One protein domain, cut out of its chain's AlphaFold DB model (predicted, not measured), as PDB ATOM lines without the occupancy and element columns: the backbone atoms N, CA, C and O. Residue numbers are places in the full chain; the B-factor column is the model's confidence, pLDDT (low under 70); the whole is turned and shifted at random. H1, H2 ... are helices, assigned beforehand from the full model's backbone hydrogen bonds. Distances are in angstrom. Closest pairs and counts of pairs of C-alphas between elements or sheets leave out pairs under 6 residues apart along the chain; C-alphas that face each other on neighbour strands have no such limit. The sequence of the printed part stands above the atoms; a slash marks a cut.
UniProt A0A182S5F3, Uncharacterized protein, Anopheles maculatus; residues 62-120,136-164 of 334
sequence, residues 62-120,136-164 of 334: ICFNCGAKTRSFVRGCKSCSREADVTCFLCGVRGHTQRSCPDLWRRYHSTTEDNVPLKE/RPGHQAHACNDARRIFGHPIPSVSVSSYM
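What this domain is: This is residues 62 to 120 and 136 to 164 of the 334 residues of an uncharacterized protein of Anopheles maculatus (UniProt A0A182S5F3). This model has little regular structure: three short helices sit at the corners of a triangle, none touching another, and winding loops make up the rest. Residues 84 to 101 loop between H1 and H2, and residues 152 to 164 run from H3 back past the middle. The printed part has 88 residues with three named helices, H1, H2, H3 in chain order, and no named strand; the class is all helix, with only 20 residues in named elements. It is only just loose, close to compact, with a radius of gyration of the C-alphas of 15.0 A and spans of 44 by 34 by 20 A.

Where its parts are: H2, residues 102 to 108, is 10.4 A long and begins at C-alpha 102 (-24.661, 2.926, -51.559). H3, residues 145 to 151, is 10.7 A long and ends at C-alpha 151 (-34.694, -6.404, -45.960). H1 is residues 78 to 83.

How they stand to each other: H2 is apart from H1 and H3, and H1 is apart from H3. In H1 and H2 every O i to N i+4 pair is within hydrogen-bond range; in H3, 2 of 3.

The domain as a whole: Residues 121 to 135 are not printed, and C-alphas 120 and 136 are 27.2 A apart across this cut. The H1 to H2 link is long. Residues 109 to 120, 152 to 157, 162 and 164 have pLDDT under 70.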
ATOM      1  N   ILE A  62     -41.073  -9.224 -61.782       89.00
ATOM      2  CA  ILE A  62     -39.794  -8.697 -61.281       89.00
ATOM      3  C   ILE A  62     -39.451  -9.243 -59.893       89.00
ATOM      4  O   ILE A  62     -40.325  -9.636 -59.112       89.00
ATOM      5  N   CYS A  63     -38.160  -9.233 -59.566       88.19
ATOM      6  CA  CYS A  63     -37.674  -9.472 -58.216       88.19
ATOM      7  C   CYS A  63     -37.776  -8.204 -57.358       88.19
ATOM      8  O   CYS A  63     -37.231  -7.167 -57.731       88.19
ATOM      9  N   PHE A  64     -38.379  -8.293 -56.169       83.75
ATOM     10  CA  PHE A  64     -38.542  -7.130 -55.282       83.75
ATOM     11  C   PHE A  64     -37.234  -6.581 -54.685       83.75
ATOM     12  O   PHE A  64     -37.244  -5.466 -54.180       83.75
ATOM     13  N   ASN A  65     -36.133  -7.344 -54.707       79.38
ATOM     14  CA  ASN A  65     -34.855  -6.928 -54.111       79.38
ATOM     15  C   ASN A  65     -33.842  -6.366 -55.129       79.38
ATOM     16  O   ASN A  65     -32.959  -5.615 -54.743       79.38
ATOM     17  N   CYS A  66     -33.949  -6.709 -56.420       79.69
ATOM     18  CA  CYS A  66     -33.017  -6.221 -57.458       79.69
ATOM     19  C   CYS A  66     -33.685  -5.693 -58.737       79.69
ATOM     20  O   CYS A  66     -32.987  -5.378 -59.696       79.69
ATOM     21  N   GLY A  67     -35.018  -5.680 -58.826       82.69
ATOM     22  CA  GLY A  67     -35.758  -5.252 -60.022       82.69
ATOM     23  C   GLY A  67     -35.627  -6.165 -61.251       82.69
ATOM     24  O   GLY A  67     -36.384  -6.007 -62.206       82.69
ATOM     25  N   ALA A  68     -34.714  -7.145 -61.247       85.75
ATOM     26  CA  ALA A  68     -34.478  -8.023 -62.390       85.75
ATOM     27  C   ALA A  68     -35.744  -8.792 -62.796       85.75
ATOM     28  O   ALA A  68     -36.468  -9.313 -61.940       85.75
ATOM     29  N   LYS A  69     -35.971  -8.907 -64.111       86.81
ATOM     30  CA  LYS A  69     -37.079  -9.681 -64.685       86.81
ATOM     31  C   LYS A  69     -36.960 -11.151 -64.263       86.81
ATOM     32  O   LYS A  69     -35.918 -11.783 -64.435       86.81
ATOM     33  N   THR A  70     -38.031 -11.695 -63.702       84.31
ATOM     34  CA  THR A  70     -38.146 -13.082 -63.223       84.31
ATOM     35  C   THR A  70     -39.380 -13.742 -63.841       84.31
ATOM     36  O   THR A  70     -40.114 -13.108 -64.579       84.31
ATOM     37  N   ARG A  71     -39.626 -15.032 -63.572       82.31
ATOM     38  CA  ARG A  71     -40.820 -15.754 -64.080       82.31
ATOM     39  C   ARG A  71     -42.094 -15.564 -63.239       82.31
ATOM     40  O   ARG A  71     -43.156 -16.063 -63.590       82.31
ATOM     41  N   SER A  72     -41.941 -14.966 -62.065       83.94
ATOM     42  CA  SER A  72     -42.953 -14.756 -61.026       83.94
ATOM     43  C   SER A  72     -42.463 -13.627 -60.118       83.94
ATOM     44  O   SER A  72     -41.256 -13.361 -60.088       83.94
ATOM     45  N   PHE A  73     -43.351 -12.981 -59.364       84.88
ATOM     46  CA  PHE A  73     -42.928 -12.026 -58.340       84.88
ATOM     47  C   PHE A  73     -42.282 -12.794 -57.182       84.88
ATOM     48  O   PHE A  73     -42.880 -13.708 -56.618       84.88
ATOM     49  N   VAL A  74     -41.019 -12.493 -56.872       86.00
ATOM     50  CA  VAL A  74     -40.261 -13.189 -55.816       86.00
ATOM     51  C   VAL A  74     -39.447 -12.178 -55.021       86.00
ATOM     52  O   VAL A  74     -38.821 -11.282 -55.593       86.00
ATOM     53  N   ARG A  75     -39.411 -12.339 -53.692       81.81
ATOM     54  CA  ARG A  75     -38.651 -11.443 -52.808       81.81
ATOM     55  C   ARG A  75     -37.137 -11.517 -53.026       81.81
ATOM     56  O   ARG A  75     -36.498 -10.479 -52.987       81.81
ATOM     57  N   GLY A  76     -36.586 -12.689 -53.343       81.56
ATOM     58  CA  GLY A  76     -35.194 -12.852 -53.770       81.56
ATOM     59  C   GLY A  76     -35.088 -13.784 -54.976       81.56
ATOM     60  O   GLY A  76     -35.631 -14.887 -54.961       81.56
ATOM     61  N   CYS A  77     -34.410 -13.349 -56.038       85.19
ATOM     62  CA  CYS A  77     -34.108 -14.197 -57.190       85.19
ATOM     63  C   CYS A  77     -32.769 -14.935 -56.994       85.19
ATOM     64  O   CYS A  77     -32.001 -14.630 -56.078       85.19
ATOM     65  N   LYS A  78     -32.451 -15.888 -57.884       83.19
ATOM     66  CA  LYS A  78     -31.160 -16.603 -57.846       83.19
ATOM     67  C   LYS A  78     -29.957 -15.650 -57.933       83.19
ATOM     68  O   LYS A  78     -28.933 -15.931 -57.322       83.19
ATOM     69  N   SER A  79     -30.082 -14.525 -58.641       82.75
ATOM     70  CA  SER A  79     -29.033 -13.499 -58.722       82.75
ATOM     71  C   SER A  79     -28.844 -12.765 -57.390       82.75
ATOM     72  O   SER A  79     -27.713 -12.673 -56.928       82.75
ATOM     73  N   CYS A  80     -29.926 -12.365 -56.703       81.31
ATOM     74  CA  CYS A  80     -29.840 -11.800 -55.348       81.31
ATOM     75  C   CYS A  80     -29.153 -12.753 -54.372       81.31
ATOM     76  O   CYS A  80     -28.349 -12.313 -53.564       81.31
ATOM     77  N   SER A  81     -29.449 -14.055 -54.451       83.94
ATOM     78  CA  SER A  81     -28.801 -15.047 -53.586       83.94
ATOM     79  C   SER A  81     -27.297 -15.154 -53.836       83.94
ATOM     80  O   SER A  81     -26.571 -15.459 -52.905       83.94
ATOM     81  N   ARG A  82     -26.829 -14.916 -55.070       82.75
ATOM     82  CA  ARG A  82     -25.396 -14.902 -55.398       82.75
ATOM     83  C   ARG A  82     -24.712 -13.617 -54.942       82.75
ATOM     84  O   ARG A  82     -23.566 -13.673 -54.522       82.75
ATOM     85  N   GLU A  83     -25.387 -12.475 -55.048       77.81
ATOM     86  CA  GLU A  83     -24.819 -11.180 -54.651       77.81
ATOM     87  C   GLU A  83     -24.904 -10.939 -53.131       77.81
ATOM     88  O   GLU A  83     -24.092 -10.197 -52.588       77.81
ATOM     89  N   ALA A  84     -25.791 -11.649 -52.419       79.31
ATOM     90  CA  ALA A  84     -25.892 -11.652 -50.954       79.31
ATOM     91  C   ALA A  84     -24.570 -11.981 -50.236       79.31
ATOM     92  O   ALA A  84     -24.275 -11.374 -49.205       79.31
ATOM     93  N   ASP A  85     -23.779 -12.903 -50.790       82.19
ATOM     94  CA  ASP A  85     -22.503 -13.340 -50.212       82.19
ATOM     95  C   ASP A  85     -21.313 -12.465 -50.649       82.19
ATOM     96  O   ASP A  85     -20.241 -12.526 -50.041       82.19
ATOM     97  N   VAL A  86     -21.489 -11.616 -51.670       85.62
ATOM     98  CA  VAL A  86     -20.444 -10.718 -52.179       85.62
ATOM     99  C   VAL A  86     -20.215  -9.578 -51.187       85.62
ATOM    100  O   VAL A  86     -21.119  -8.795 -50.897       85.62
ATOM    101  N   THR A  87     -18.986  -9.471 -50.681       85.62
ATOM    102  CA  THR A  87     -18.488  -8.318 -49.919       85.62
ATOM    103  C   THR A  87     -18.040  -7.209 -50.865       85.62
ATOM    104  O   THR A  87     -17.174  -7.431 -51.714       85.62
ATOM    105  N   CYS A  88     -18.561  -5.998 -50.692       83.50
ATOM    106  CA  CYS A  88     -18.078  -4.828 -51.413       83.50
ATOM    107  C   CYS A  88     -16.717  -4.371 -50.864       83.50
ATOM    108  O   CYS A  88     -16.581  -4.102 -49.675       83.50
ATOM    109  N   PHE A  89     -15.714  -4.218 -51.733       81.00
ATOM    110  CA  PHE A  89     -14.373  -3.761 -51.331       81.00
ATOM    111  C   PHE A  89     -14.304  -2.282 -50.906       81.00
ATOM    112  O   PHE A  89     -13.317  -1.887 -50.300       81.00
ATOM    113  N   LEU A  90     -15.313  -1.458 -51.225       78.06
ATOM    114  CA  LEU A  90     -15.317  -0.028 -50.872       78.06
ATOM    115  C   LEU A  90     -15.869   0.243 -49.464       78.06
ATOM    116  O   LEU A  90     -15.438   1.199 -48.825       78.06
ATOM    117  N   CYS A  91     -16.816  -0.571 -48.990       77.06
ATOM    118  CA  CYS A  91     -17.500  -0.369 -47.704       77.06
ATOM    119  C   CYS A  91     -17.510  -1.601 -46.784       77.06
ATOM    120  O   CYS A  91     -18.063  -1.553 -45.692       77.06
ATOM    121  N   GLY A  92     -16.958  -2.741 -47.216       78.44
ATOM    122  CA  GLY A  92     -16.938  -3.999 -46.456       78.44
ATOM    123  C   GLY A  92     -18.301  -4.694 -46.296       78.44
ATOM    124  O   GLY A  92     -18.363  -5.848 -45.864       78.44
ATOM    125  N   VAL A  93     -19.404  -4.030 -46.655       79.62
ATOM    126  CA  VAL A  93     -20.767  -4.551 -46.502       79.62
ATOM    127  C   VAL A  93     -21.046  -5.666 -47.518       79.62
ATOM    128  O   VAL A  93     -20.609  -5.619 -48.669       79.62
ATOM    129  N   ARG A  94     -21.788  -6.691 -47.083       81.25
ATOM    130  CA  ARG A  94     -22.247  -7.806 -47.927       81.25
ATOM    131  C   ARG A  94     -23.572  -7.490 -48.615       81.25
ATOM    132  O   ARG A  94     -24.456  -6.905 -47.991       81.25
ATOM    133  N   GLY A  95     -23.735  -7.953 -49.852       80.69
ATOM    134  CA  GLY A  95     -25.002  -7.897 -50.587       80.69
ATOM    135  C   GLY A  95     -24.995  -7.075 -51.873       80.69
ATOM    136  O   GLY A  95     -26.045  -6.966 -52.501       80.69
ATOM    137  N   HIS A  96     -23.862  -6.477 -52.250       81.00
ATOM    138  CA  HIS A  96     -23.744  -5.653 -53.452       81.00
ATOM    139  C   HIS A  96     -22.303  -5.617 -53.985       81.00
ATOM    140  O   HIS A  96     -21.332  -5.840 -53.256       81.00
ATOM    141  N   THR A  97     -22.160  -5.297 -55.267       83.38
ATOM    142  CA  THR A  97     -20.880  -5.077 -55.952       83.38
ATOM    143  C   THR A  97     -20.448  -3.605 -55.903       83.38
ATOM    144  O   THR A  97     -21.259  -2.711 -55.688       83.38
ATOM    145  N   GLN A  98     -19.160  -3.316 -56.147       79.69
ATOM    146  CA  GLN A  98     -18.591  -1.952 -56.082       79.69
ATOM    147  C   GLN A  98     -19.402  -0.886 -56.851       79.69
ATOM    148  O   GLN A  98     -19.468   0.259 -56.417       79.69
ATOM    149  N   ARG A  99     -20.030  -1.260 -57.977       78.38
ATOM    150  CA  ARG A  99     -20.837  -0.362 -58.826       78.38
ATOM    151  C   ARG A  99     -22.206  -0.017 -58.235       78.38
ATOM    152  O   ARG A  99     -22.723   1.056 -58.506       78.38
ATOM    153  N   SER A 100     -22.792  -0.922 -57.453       77.88
ATOM    154  CA  SER A 100     -24.074  -0.741 -56.760       77.88
ATOM    155  C   SER A 100     -23.883  -0.342 -55.290       77.88
ATOM    156  O   SER A 100     -24.803  -0.459 -54.484       77.88
ATOM    157  N   CYS A 101     -22.688   0.144 -54.932       81.94
ATOM    158  CA  CYS A 101     -22.360   0.555 -53.576       81.94
ATOM    159  C   CYS A 101     -23.168   1.798 -53.157       81.94
ATOM    160  O   CYS A 101     -23.076   2.827 -53.827       81.94
ATOM    161  N   PRO A 102     -23.925   1.762 -52.043       79.44
ATOM    162  CA  PRO A 102     -24.661   2.926 -51.559       79.44
ATOM    163  C   PRO A 102     -23.725   4.067 -51.132       79.44
ATOM    164  O   PRO A 102     -24.093   5.227 -51.293       79.44
ATOM    165  N   ASP A 103     -22.500   3.770 -50.681       78.81
ATOM    166  CA  ASP A 103     -21.489   4.792 -50.369       78.81
ATOM    167  C   ASP A 103     -21.143   5.648 -51.599       78.81
ATOM    168  O   ASP A 103     -20.838   6.824 -51.436       78.81
ATOM    169  N   LEU A 104     -21.242   5.108 -52.823       77.88
ATOM    170  CA  LEU A 104     -21.009   5.875 -54.052       77.88
ATOM    171  C   LEU A 104     -22.020   7.021 -54.191       77.88
ATOM    172  O   LEU A 104     -21.643   8.169 -54.402       77.88
ATOM    173  N   TRP A 105     -23.301   6.708 -53.992       76.50
ATOM    174  CA  TRP A 105     -24.382   7.693 -53.993       76.50
ATOM    175  C   TRP A 105     -24.248   8.686 -52.833       76.50
ATOM    176  O   TRP A 105     -24.526   9.866 -53.015       76.50
ATOM    177  N   ARG A 106     -23.784   8.236 -51.656       76.62
ATOM    178  CA  ARG A 106     -23.546   9.119 -50.500       76.62
ATOM    179  C   ARG A 106     -22.430  10.140 -50.738       76.62
ATOM    180  O   ARG A 106     -22.569  11.257 -50.259       76.62
ATOM    181  N   ARG A 107     -21.362   9.784 -51.465       75.38
ATOM    182  CA  ARG A 107     -20.296  10.729 -51.855       75.38
ATOM    183  C   ARG A 107     -20.853  11.821 -52.773       75.38
ATOM    184  O   ARG A 107     -20.840  12.994 -52.415       75.38
ATOM    185  N   TYR A 108     -21.459  11.421 -53.896       72.38
ATOM    186  CA  TYR A 108     -21.987  12.359 -54.897       72.38
ATOM    187  C   TYR A 108     -23.165  13.216 -54.427       72.38
ATOM    188  O   TYR A 108     -23.490  14.203 -55.079       72.38
ATOM    189  N   HIS A 109     -23.813  12.869 -53.313       67.44
ATOM    190  CA  HIS A 109     -24.913  13.664 -52.769       67.44
ATOM    191  C   HIS A 109     -24.468  15.048 -52.257       67.44
ATOM    192  O   HIS A 109     -25.295  15.954 -52.205       67.44
ATOM    193  N   SER A 110     -23.192  15.227 -51.882       63.25
ATOM    194  CA  SER A 110     -22.719  16.509 -51.329       63.25
ATOM    195  C   SER A 110     -21.314  16.946 -51.772       63.25
ATOM    196  O   SER A 110     -20.919  18.065 -51.449       63.25
ATOM    197  N   THR A 111     -20.560  16.136 -52.527       65.12
ATOM    198  CA  THR A 111     -19.337  16.584 -53.219       65.12
ATOM    199  C   THR A 111     -19.350  16.188 -54.696       65.12
ATOM    200  O   THR A 111     -19.721  15.075 -55.063       65.12
ATOM    201  N   THR A 112     -18.896  17.099 -55.560       64.81
ATOM    202  CA  THR A 112     -18.647  16.833 -56.991       64.81
ATOM    203  C   THR A 112     -17.293  16.164 -57.248       64.81
ATOM    204  O   THR A 112     -16.994  15.804 -58.382       64.81
ATOM    205  N   GLU A 113     -16.468  16.005 -56.210       64.94
ATOM    206  CA  GLU A 113     -15.121  15.435 -56.276       64.94
ATOM    207  C   GLU A 113     -15.049  14.091 -55.535       64.94
ATOM    208  O   GLU A 113     -15.498  13.973 -54.393       64.94
ATOM    209  N   ASP A 114     -14.444  13.087 -56.181       62.59
ATOM    210  CA  ASP A 114     -14.382  11.690 -55.711       62.59
ATOM    211  C   ASP A 114     -13.542  11.480 -54.437       62.59
ATOM    212  O   ASP A 114     -13.769  10.514 -53.705       62.59
ATOM    213  N   ASN A 115     -12.551  12.349 -54.207       62.16
ATOM    214  CA  ASN A 115     -11.458  12.134 -53.247       62.16
ATOM    215  C   ASN A 115     -11.544  13.025 -51.991       62.16
ATOM    216  O   ASN A 115     -10.671  12.942 -51.127       62.16
ATOM    217  N   VAL A 116     -12.551  13.899 -51.893       67.06
ATOM    218  CA  VAL A 116     -12.692  14.858 -50.786       67.06
ATOM    219  C   VAL A 116     -13.609  14.270 -49.707       67.06
ATOM    220  O   VAL A 116     -14.692  13.784 -50.045       67.06
ATOM    221  N   PRO A 117     -13.225  14.300 -48.415       66.62
ATOM    222  CA  PRO A 117     -14.117  13.881 -47.343       66.62
ATOM    223  C   PRO A 117     -15.360  14.774 -47.283       66.62
ATOM    224  O   PRO A 117     -15.277  15.996 -47.416       66.62
ATOM    225  N   LEU A 118     -16.519  14.160 -47.046       66.62
ATOM    226  CA  LEU A 118     -17.772  14.882 -46.832       66.62
ATOM    227  C   LEU A 118     -17.635  15.802 -45.611       66.62
ATOM    228  O   LEU A 118     -17.245  15.348 -44.535       66.62
ATOM    229  N   LYS A 119     -17.995  17.081 -45.762       65.69
ATOM    230  CA  LYS A 119     -18.138  17.995 -44.622       65.69
ATOM    231  C   LYS A 119     -19.344  17.550 -43.793       65.69
ATOM    232  O   LYS A 119     -20.481  17.644 -44.254       65.69
ATOM    233  N   GLU A 120     -19.105  17.009 -42.598       66.69
ATOM    234  CA  GLU A 120     -20.166  16.582 -41.671       66.69
ATOM    235  C   GLU A 120     -20.776  17.785 -40.923       66.69
ATOM    236  O   GLU A 120     -20.786  17.831 -39.696       66.69
ATOM    237  N   ARG A 136     -38.930  -0.018 -31.825       86.00
ATOM    238  CA  ARG A 136     -38.338  -0.246 -30.499       86.00
ATOM    239  C   ARG A 136     -37.472   0.937 -30.062       86.00
ATOM    240  O   ARG A 136     -36.819   1.551 -30.910       86.00
ATOM    241  N   PRO A 137     -37.415   1.238 -28.755       86.69
ATOM    242  CA  PRO A 137     -36.562   2.295 -28.240       86.69
ATOM    243  C   PRO A 137     -35.080   1.908 -28.179       86.69
ATOM    244  O   PRO A 137     -34.716   0.733 -28.254       86.69
ATOM    245  N   GLY A 138     -34.223   2.918 -28.012       82.94
ATOM    246  CA  GLY A 138     -32.812   2.750 -27.637       82.94
ATOM    247  C   GLY A 138     -31.813   2.502 -28.772       82.94
ATOM    248  O   GLY A 138     -30.641   2.294 -28.483       82.94
ATOM    249  N   HIS A 139     -32.227   2.532 -30.041       84.25
ATOM    250  CA  HIS A 139     -31.301   2.489 -31.177       84.25
ATOM    251  C   HIS A 139     -31.853   3.243 -32.393       84.25
ATOM    252  O   HIS A 139     -33.065   3.385 -32.559       84.25
ATOM    253  N   GLN A 140     -30.952   3.705 -33.259       82.31
ATOM    254  CA  GLN A 140     -31.297   4.325 -34.539       82.31
ATOM    255  C   GLN A 140     -31.484   3.272 -35.638       82.31
ATOM    256  O   GLN A 140     -31.001   2.145 -35.522       82.31
ATOM    257  N   ALA A 141     -32.124   3.664 -36.746       81.00
ATOM    258  CA  ALA A 141     -32.382   2.793 -37.893       81.00
ATOM    259  C   ALA A 141     -31.136   2.008 -38.344       81.00
ATOM    260  O   ALA A 141     -31.204   0.789 -38.459       81.00
ATOM    261  N   HIS A 142     -29.989   2.676 -38.508       76.75
ATOM    262  CA  HIS A 142     -28.738   2.067 -38.983       76.75
ATOM    263  C   HIS A 142     -28.184   0.948 -38.075       76.75
ATOM    264  O   HIS A 142     -27.480   0.069 -38.560       76.75
ATOM    265  N   ALA A 143     -28.522   0.951 -36.781       78.56
ATOM    266  CA  ALA A 143     -28.110  -0.059 -35.801       78.56
ATOM    267  C   ALA A 143     -29.198  -1.131 -35.553       78.56
ATOM    268  O   ALA A 143     -29.130  -1.899 -34.592       78.56
ATOM    269  N   CYS A 144     -30.244  -1.177 -36.384       83.62
ATOM    270  CA  CYS A 144     -31.391  -2.059 -36.192       83.62
ATOM    271  C   CYS A 144     -31.122  -3.496 -36.658       83.62
ATOM    272  O   CYS A 144     -31.152  -3.801 -37.852       83.62
ATOM    273  N   ASN A 145     -30.977  -4.421 -35.706       81.00
ATOM    274  CA  ASN A 145     -30.848  -5.855 -35.995       81.00
ATOM    275  C   ASN A 145     -32.076  -6.445 -36.719       81.00
ATOM    276  O   ASN A 145     -31.934  -7.345 -37.550       81.00
ATOM    277  N   ASP A 146     -33.283  -5.927 -36.456       81.62
ATOM    278  CA  ASP A 146     -34.510  -6.391 -37.119       81.62
ATOM    279  C   ASP A 146     -34.546  -6.018 -38.618       81.62
ATOM    280  O   ASP A 146     -35.204  -6.702 -39.406       81.62
ATOM    281  N   ALA A 147     -33.778  -5.010 -39.054       75.44
ATOM    282  CA  ALA A 147     -33.694  -4.619 -40.461       75.44
ATOM    283  C   ALA A 147     -33.148  -5.745 -41.352       75.44
ATOM    284  O   ALA A 147     -33.676  -5.972 -42.439       75.44
ATOM    285  N   ARG A 148     -32.178  -6.532 -40.860       74.56
ATOM    286  CA  ARG A 148     -31.659  -7.704 -41.586       74.56
ATOM    287  C   ARG A 148     -32.739  -8.769 -41.812       74.56
ATOM    288  O   ARG A 148     -32.727  -9.426 -42.849       74.56
ATOM    289  N   ARG A 149     -33.699  -8.922 -40.887       75.25
ATOM    290  CA  ARG A 149     -34.845  -9.838 -41.051       75.25
ATOM    291  C   ARG A 149     -35.825  -9.333 -42.114       75.25
ATOM    292  O   ARG A 149     -36.371 -10.135 -42.862       75.25
ATOM    293  N   ILE A 150     -36.055  -8.021 -42.171       76.62
ATOM    294  CA  ILE A 150     -37.040  -7.405 -43.073       76.62
ATOM    295  C   ILE A 150     -36.490  -7.294 -44.501       76.62
ATOM    296  O   ILE A 150     -37.150  -7.717 -45.454       76.62
ATOM    297  N   PHE A 151     -35.287  -6.742 -44.661       71.88
ATOM    298  CA  PHE A 151     -34.694  -6.404 -45.960       71.88
ATOM    299  C   PHE A 151     -33.722  -7.467 -46.496       71.88
ATOM    300  O   PHE A 151     -33.306  -7.379 -47.644       71.88
ATOM    301  N   GLY A 152     -33.359  -8.483 -45.705       69.00
ATOM    302  CA  GLY A 152     -32.436  -9.560 -46.101       69.00
ATOM    303  C   GLY A 152     -30.952  -9.167 -46.085       69.00
ATOM    304  O   GLY A 152     -30.095 -10.023 -45.870       69.00
ATOM    305  N   HIS A 153     -30.651  -7.877 -46.221       68.56
ATOM    306  CA  HIS A 153     -29.312  -7.299 -46.131       68.56
ATOM    307  C   HIS A 153     -29.168  -6.423 -44.872       68.56
ATOM    308  O   HIS A 153     -30.169  -5.897 -44.376       68.56
ATOM    309  N   PRO A 154     -27.951  -6.271 -44.313       66.38
ATOM    310  CA  PRO A 154     -27.690  -5.229 -43.321       66.38
ATOM    311  C   PRO A 154     -27.915  -3.848 -43.950       66.38
ATOM    312  O   PRO A 154     -27.687  -3.661 -45.146       66.38
ATOM    313  N   ILE A 155     -28.343  -2.870 -43.151       67.25
ATOM    314  CA  ILE A 155     -28.436  -1.489 -43.637       67.25
ATOM    315  C   ILE A 155     -27.009  -0.976 -43.867       67.25
ATOM    316  O   ILE A 155     -26.169  -1.169 -42.985       67.25
ATOM    317  N   PRO A 156     -26.708  -0.331 -45.009       65.69
ATOM    318  CA  PRO A 156     -25.430   0.345 -45.181       65.69
ATOM    319  C   PRO A 156     -25.246   1.436 -44.121       65.69
ATOM    320  O   PRO A 156     -26.213   2.089 -43.711       65.69
ATOM    321  N   SER A 157     -23.999   1.647 -43.703       66.62
ATOM    322  CA  SER A 157     -23.629   2.681 -42.739       66.62
ATOM    323  C   SER A 157     -24.114   4.070 -43.169       66.62
ATOM    324  O   SER A 157     -24.388   4.343 -44.344       66.62
ATOM    325  N   VAL A 158     -24.270   4.953 -42.180       71.38
ATOM    326  CA  VAL A 158     -24.569   6.374 -42.419       71.38
ATOM    327  C   VAL A 158     -23.312   7.095 -42.906       71.38
ATOM    328  O   VAL A 158     -23.395   7.891 -43.833       71.38
ATOM    329  N   SER A 159     -22.158   6.771 -42.315       72.38
ATOM    330  CA  SER A 159     -20.841   7.233 -42.743       72.38
ATOM    331  C   SER A 159     -20.366   6.508 -44.005       72.38
ATOM    332  O   SER A 159     -20.593   5.305 -44.173       72.38
ATOM    333  N   VAL A 160     -19.671   7.256 -44.863       74.69
ATOM    334  CA  VAL A 160     -18.910   6.725 -46.001       74.69
ATOM    335  C   VAL A 160     -17.639   6.062 -45.476       74.69
ATOM    336  O   VAL A 160     -16.903   6.658 -44.695       74.69
ATOM    337  N   SER A 161     -17.386   4.822 -45.894       72.38
ATOM    338  CA  SER A 161     -16.301   4.002 -45.329       72.38
ATOM    339  C   SER A 161     -14.937   4.246 -45.981       72.38
ATOM    340  O   SER A 161     -13.897   3.975 -45.388       72.38
ATOM    341  N   SER A 162     -14.930   4.718 -47.227       69.75
ATOM    342  CA  SER A 162     -13.718   5.048 -47.979       69.75
ATOM    343  C   SER A 162     -14.005   6.159 -48.983       69.75
ATOM    344  O   SER A 162     -15.116   6.238 -49.504       69.75
ATOM    345  N   TYR A 163     -12.988   6.957 -49.310       71.69
ATOM    346  CA  TYR A 163     -13.002   7.950 -50.398       71.69
ATOM    347  C   TYR A 163     -12.101   7.509 -51.567       71.69
ATOM    348  O   TYR A 163     -11.558   8.317 -52.306       71.69
ATOM    349  N   MET A 164     -11.920   6.191 -51.721       66.06
ATOM    350  CA  MET A 164     -11.153   5.603 -52.823       66.06
ATOM    351  C   MET A 164     -11.850   5.870 -54.167       66.06
ATOM    352  O   MET A 164     -13.055   5.591 -54.265       66.06
TER     353      MET A 164